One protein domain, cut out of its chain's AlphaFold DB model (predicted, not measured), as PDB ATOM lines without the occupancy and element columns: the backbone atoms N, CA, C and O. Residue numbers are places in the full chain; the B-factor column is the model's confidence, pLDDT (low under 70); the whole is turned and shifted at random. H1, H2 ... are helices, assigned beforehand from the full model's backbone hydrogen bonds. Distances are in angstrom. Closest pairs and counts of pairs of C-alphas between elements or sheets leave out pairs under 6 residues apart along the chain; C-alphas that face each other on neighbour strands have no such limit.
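This is residues 5 to 49 of the 82 residues of an uncharacterized protein of Streptomyces antimycoticus (UniProt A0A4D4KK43). One long helix, H1, makes nearly the whole length of the shape, and after its last residue, His 32, the backbone turns and folds back into a short helix, H2, like a lopsided hairpin with one long arm and one short one. Only the last residues of H1 meet H2, and the stretch of residues 5 to 23 sticks out free. The printed part has 45 residues with two named helices, H1 then H2, and no named strand, and its class is all helix. It is extended, with a radius of gyration of the C-alphas of 15.2 A, and its C-alphas span 47 by 18 by 8 A, a rod in outline.

H1 runs from Ile 5 to His 32, with C-alpha 5 at (-38.855, 4.813, -12.138) and C-alpha 32 at (-19.185, 3.512, 23.700), 40.9 A from first to last C-alpha. Five residues follow before H2, which runs from Pro 38 to Arg 47 and measures 14.3 A from first to last C-alpha. C-alpha 47 is at (-10.467, 6.970, 11.973).

H1 and H2 form a helical hairpin. They touch, H1 with residues 30 to 32 alone, and the closest C-alphas are those of Ile 31 and Arg 41, 4.9 A apart. They run opposite ways at a shallow tilt of 33 degrees, only just short of steep. Their centres are 22.7 A apart. In H1 and H2 every pair of O i and N i+4 is within hydrogen-bond range.

The two C-alphas farthest apart are those of Ile 5 and Pro 38, at 47.3 A. The link from H1 to H2 is tight. Residues 34 to 39 stand free as well as residues 5 to 23. The printed part has no cut, its mean pLDDT is 92.8, and no printed residue is under 70.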
ATOM      1  N   ILE A   5     -40.314   4.940 -12.271       89.56
ATOM      2  CA  ILE A   5     -38.855   4.813 -12.138       89.56
ATOM      3  C   ILE A   5     -38.367   5.670 -10.968       89.56
ATOM      4  O   ILE A   5     -37.743   5.152 -10.047       89.56
ATOM      5  N   LEU A   6     -38.777   6.942 -10.914       91.38
ATOM      6  CA  LEU A   6     -38.424   7.848  -9.814       91.38
ATOM      7  C   LEU A   6     -38.874   7.314  -8.445       91.38
ATOM      8  O   LEU A   6     -38.164   7.458  -7.453       91.38
ATOM      9  N   ARG A   7     -40.046   6.671  -8.372       93.12
ATOM     10  CA  ARG A   7     -40.535   6.050  -7.126       93.12
ATOM     11  C   ARG A   7     -39.678   4.870  -6.683       93.12
ATOM     12  O   ARG A   7     -39.504   4.660  -5.484       93.12
ATOM     13  N   ARG A   8     -39.178   4.084  -7.637       94.19
ATOM     14  CA  ARG A   8     -38.293   2.953  -7.362       94.19
ATOM     15  C   ARG A   8     -36.941   3.441  -6.857       94.19
ATOM     16  O   ARG A   8     -36.493   2.955  -5.824       94.19
ATOM     17  N   ASP A   9     -36.344   4.410  -7.540       95.56
ATOM     18  CA  ASP A   9     -35.028   4.945  -7.186       95.56
ATOM     19  C   ASP A   9     -35.055   5.624  -5.814       95.56
ATOM     20  O   ASP A   9     -34.160   5.412  -4.999       95.56
ATOM     21  N   LEU A  10     -36.135   6.353  -5.504       96.25
ATOM     22  CA  LEU A  10     -36.339   6.926  -4.174       96.25
ATOM     23  C   LEU A  10     -36.380   5.843  -3.089       96.25
ATOM     24  O   LEU A  10     -35.703   5.974  -2.074       96.25
ATOM     25  N   ARG A  11     -37.135   4.761  -3.305       95.94
ATOM     26  CA  ARG A  11     -37.220   3.665  -2.331       95.94
ATOM     27  C   ARG A  11     -35.867   2.982  -2.120       95.94
ATOM     28  O   ARG A  11     -35.527   2.667  -0.985       95.94
ATOM     29  N   ILE A  12     -35.090   2.789  -3.187       97.00
ATOM     30  CA  ILE A  12     -33.729   2.242  -3.091       97.00
ATOM     31  C   ILE A  12     -32.853   3.164  -2.237       97.00
ATOM     32  O   ILE A  12     -32.239   2.703  -1.280       97.00
ATOM     33  N   ALA A  13     -32.858   4.468  -2.521       97.25
ATOM     34  CA  ALA A  13     -32.088   5.440  -1.751       97.25
ATOM     35  C   ALA A  13     -32.506   5.475  -0.267       97.25
ATOM     36  O   ALA A  13     -31.658   5.552   0.623       97.25
ATOM     37  N   GLU A  14     -33.804   5.383   0.030       98.00
ATOM     38  CA  GLU A  14     -34.313   5.304   1.405       98.00
ATOM     39  C   GLU A  14     -33.817   4.052   2.140       98.00
ATOM     40  O   GLU A  14     -33.429   4.134   3.313       98.00
ATOM     41  N   ASP A  15     -33.811   2.902   1.466       98.19
ATOM     42  CA  ASP A  15     -33.325   1.646   2.032       98.19
ATOM     43  C   ASP A  15     -31.804   1.683   2.256       98.19
ATOM     44  O   ASP A  15     -31.335   1.286   3.325       98.19
ATOM     45  N   GLU A  16     -31.026   2.246   1.329       98.00
ATOM     46  CA  GLU A  16     -29.582   2.454   1.502       98.00
ATOM     47  C   GLU A  16     -29.276   3.373   2.689       98.00
ATOM     48  O   GLU A  16     -28.440   3.052   3.543       98.00
ATOM     49  N   VAL A  17     -30.004   4.486   2.814       98.06
ATOM     50  CA  VAL A  17     -29.879   5.394   3.961       98.06
ATOM     51  C   VAL A  17     -30.237   4.676   5.261       98.06
ATOM     52  O   VAL A  17     -29.569   4.888   6.278       98.06
ATOM     53  N   ARG A  18     -31.259   3.812   5.264       97.56
ATOM     54  CA  ARG A  18     -31.619   3.001   6.437       97.56
ATOM     55  C   ARG A  18     -30.475   2.068   6.833       97.56
ATOM     56  O   ARG A  18     -30.118   2.036   8.012       97.56
ATOM     57  N   VAL A  19     -29.881   1.359   5.875       97.56
ATOM     58  CA  VAL A  19     -28.739   0.460   6.114       97.56
ATOM     59  C   VAL A  19     -27.548   1.237   6.670       97.56
ATOM     60  O   VAL A  19     -26.991   0.856   7.701       97.56
ATOM     61  N   PHE A  20     -27.201   2.369   6.057       95.88
ATOM     62  CA  PHE A  20     -26.081   3.194   6.505       95.88
ATOM     63  C   PHE A  20     -26.290   3.750   7.920       95.88
ATOM     64  O   PHE A  20     -25.373   3.734   8.745       95.88
ATOM     65  N   ARG A  21     -27.511   4.190   8.246       95.75
ATOM     66  CA  ARG A  21     -27.873   4.623   9.607       95.75
ATOM     67  C   ARG A  21     -27.722   3.490  10.620       95.75
ATOM     68  O   ARG A  21     -27.200   3.735  11.705       95.75
ATOM     69  N   GLY A  22     -28.135   2.273  10.262       96.31
ATOM     70  CA  GLY A  22     -27.957   1.083  11.096       96.31
ATOM     71  C   GLY A  22     -26.482   0.785  11.359       96.31
ATOM     72  O   GLY A  22     -26.075   0.676  12.513       96.31
ATOM     73  N   PHE A  23     -25.662   0.758  10.308       94.88
ATOM     74  CA  PHE A  23     -24.215   0.569  10.433       94.88
ATOM     75  C   PHE A  23     -23.573   1.619  11.350       94.88
ATOM     76  O   PHE A  23     -22.839   1.271  12.277       94.88
ATOM     77  N   LYS A  24     -23.904   2.902  11.153       93.12
ATOM     78  CA  LYS A  24     -23.407   3.991  12.002       93.12
ATOM     79  C   LYS A  24     -23.799   3.795  13.469       93.12
ATOM     80  O   LYS A  24     -22.960   3.997  14.343       93.12
ATOM     81  N   ALA A  25     -25.040   3.395  13.746       92.50
ATOM     82  CA  ALA A  25     -25.498   3.133  15.110       92.50
ATOM     83  C   ALA A  25     -24.707   1.995  15.774       92.50
ATOM     84  O   ALA A  25     -24.261   2.153  16.909       92.50
ATOM     85  N   THR A  26     -24.457   0.898  15.054       94.06
ATOM     86  CA  THR A  26     -23.654  -0.234  15.544       94.06
ATOM     87  C   THR A  26     -22.229   0.184  15.899       94.06
ATOM     88  O   THR A  26     -21.725  -0.160  16.965       94.06
ATOM     89  N   VAL A  27     -21.580   0.968  15.037       91.88
ATOM     90  CA  VAL A  27     -20.217   1.459  15.283       91.88
ATOM     91  C   VAL A  27     -20.162   2.377  16.504       91.88
ATOM     92  O   VAL A  27     -19.267   2.249  17.335       91.88
ATOM     93  N   VAL A  28     -21.127   3.289  16.640       90.06
ATOM     94  CA  VAL A  28     -21.218   4.177  17.808       90.06
ATOM     95  C   VAL A  28     -21.431   3.362  19.086       90.06
ATOM     96  O   VAL A  28     -20.782   3.643  20.092       90.06
ATOM     97  N   ALA A  29     -22.278   2.330  19.048       90.31
ATOM     98  CA  ALA A  29     -22.472   1.429  20.180       90.31
ATOM     99  C   ALA A  29     -21.157   0.742  20.585       90.31
ATOM    100  O   ALA A  29     -20.793   0.793  21.757       90.31
ATOM    101  N   PHE A  30     -20.394   0.214  19.622       90.00
ATOM    102  CA  PHE A  30     -19.079  -0.381  19.877       90.00
ATOM    103  C   PHE A  30     -18.091   0.617  20.502       90.00
ATOM    104  O   PHE A  30     -17.426   0.303  21.485       90.00
ATOM    105  N   ILE A  31     -18.009   1.844  19.972       90.38
ATOM    106  CA  ILE A  31     -17.120   2.884  20.515       90.38
ATOM    107  C   ILE A  31     -17.482   3.195  21.970       90.38
ATOM    108  O   ILE A  31     -16.595   3.427  22.788       90.38
ATOM    109  N   HIS A  32     -18.760   3.188  22.338       88.44
ATOM    110  CA  HIS A  32     -19.185   3.512  23.700       88.44
ATOM    111  C   HIS A  32     -19.246   2.314  24.658       88.44
ATOM    112  O   HIS A  32     -19.322   2.546  25.864       88.44
ATOM    113  N   ASP A  33     -19.114   1.081  24.172       88.62
ATOM    114  CA  ASP A  33     -19.093  -0.120  25.006       88.62
ATOM    115  C   ASP A  33     -17.783  -0.244  25.804       88.62
ATOM    116  O   ASP A  33     -16.684  -0.312  25.253       88.62
ATOM    117  N   THR A  34     -17.895  -0.266  27.131       87.69
ATOM    118  CA  THR A  34     -16.758  -0.381  28.054       87.69
ATOM    119  C   THR A  34     -16.176  -1.784  28.161       87.69
ATOM    120  O   THR A  34     -15.111  -1.927  28.753       87.69
ATOM    121  N   ALA A  35     -16.835  -2.803  27.604       89.81
ATOM    122  CA  ALA A  35     -16.317  -4.169  27.560       89.81
ATOM    123  C   ALA A  35     -15.134  -4.333  26.590       89.81
ATOM    124  O   ALA A  35     -14.394  -5.312  26.684       89.81
ATOM    125  N   HIS A  36     -14.945  -3.390  25.663       87.44
ATOM    126  CA  HIS A  36     -13.865  -3.418  24.682       87.44
ATOM    127  C   HIS A  36     -12.677  -2.539  25.078       87.44
ATOM    128  O   HIS A  36     -12.806  -1.558  25.816       87.44
ATOM    129  N   ASP A  37     -11.518  -2.890  24.521       89.44
ATOM    130  CA  ASP A  37     -10.254  -2.205  24.758       89.44
ATOM    131  C   ASP A  37     -10.349  -0.686  24.468       89.44
ATOM    132  O   ASP A  37     -10.840  -0.281  23.405       89.44
ATOM    133  N   PRO A  38      -9.916   0.179  25.404       88.69
ATOM    134  CA  PRO A  38     -10.053   1.626  25.265       88.69
ATOM    135  C   PRO A  38      -9.236   2.218  24.109       88.69
ATOM    136  O   PRO A  38      -9.669   3.217  23.527       88.69
ATOM    137  N   GLU A  39      -8.089   1.633  23.753       90.50
ATOM    138  CA  GLU A  39      -7.258   2.106  22.643       90.50
ATOM    139  C   GLU A  39      -7.911   1.769  21.300       90.50
ATOM    140  O   GLU A  39      -8.070   2.651  20.453       90.50
ATOM    141  N   ALA A  40      -8.413   0.543  21.145       90.25
ATOM    142  CA  ALA A  40      -9.159   0.120  19.963       90.25
ATOM    143  C   ALA A  40     -10.397   1.001  19.715       90.25
ATOM    144  O   ALA A  40     -10.655   1.428  18.586       90.25
ATOM    145  N   ARG A  41     -11.141   1.336  20.776       92.31
ATOM    146  CA  ARG A  41     -12.314   2.225  20.706       92.31
ATOM    147  C   ARG A  41     -11.942   3.649  20.296       92.31
ATOM    148  O   ARG A  41     -12.638   4.244  19.472       92.31
ATOM    149  N   ARG A  42     -10.852   4.200  20.845       90.44
ATOM    150  CA  ARG A  42     -10.354   5.541  20.495       90.44
ATOM    151  C   ARG A  42      -9.843   5.586  19.055       90.44
ATOM    152  O   ARG A  42     -10.264   6.464  18.308       90.44
ATOM    153  N   SER A  43      -9.021   4.620  18.648       92.50
ATOM    154  CA  SER A  43      -8.484   4.535  17.284       92.50
ATOM    155  C   SER A  43      -9.602   4.450  16.241       92.50
ATOM    156  O   SER A  43      -9.562   5.129  15.214       92.50
ATOM    157  N   LEU A  44     -10.650   3.665  16.516       91.06
ATOM    158  CA  LEU A  44     -11.802   3.580  15.623       91.06
ATOM    159  C   LEU A  44     -12.580   4.901  15.552       91.06
ATOM    160  O   LEU A  44     -12.961   5.317  14.460       91.06
ATOM    161  N   ALA A  45     -12.797   5.572  16.687       91.69
ATOM    162  CA  ALA A  45     -13.460   6.875  16.714       91.69
ATOM    163  C   ALA A  45     -12.685   7.923  15.898       91.69
ATOM    164  O   ALA A  45     -13.278   8.610  15.068       91.69
ATOM    165  N   GLU A  46     -11.361   7.981  16.060       92.81
ATOM    166  CA  GLU A  46     -10.475   8.887  15.320       92.81
ATOM    167  C   GLU A  46     -10.520   8.625  13.812       92.81
ATOM    168  O   GLU A  46     -10.743   9.549  13.029       92.81
ATOM    169  N   ARG A  47     -10.401   7.359  13.394       93.12
ATOM    170  CA  ARG A  47     -10.467   6.970  11.973       93.12
ATOM    171  C   ARG A  47     -11.792   7.338  11.310       93.12
ATOM    172  O   ARG A  47     -11.828   7.515  10.096       93.12
ATOM    173  N   LEU A  48     -12.867   7.421  12.087       90.00
ATOM    174  CA  LEU A  48     -14.208   7.729  11.599       90.00
ATOM    175  C   LEU A  48     -14.625   9.188  11.835       90.00
ATOM    176  O   LEU A  48     -15.753   9.549  11.501       90.00
ATOM    177  N   GLY A  49     -13.750  10.022  12.410       88.81
ATOM    178  CA  GLY A  49     -14.069  11.408  12.764       88.81
ATOM    179  C   GLY A  49     -15.219  11.526  13.772       88.81
ATOM    180  O   GLY A  49     -15.964  12.506  13.757       88.81
TER     181      GLY A  49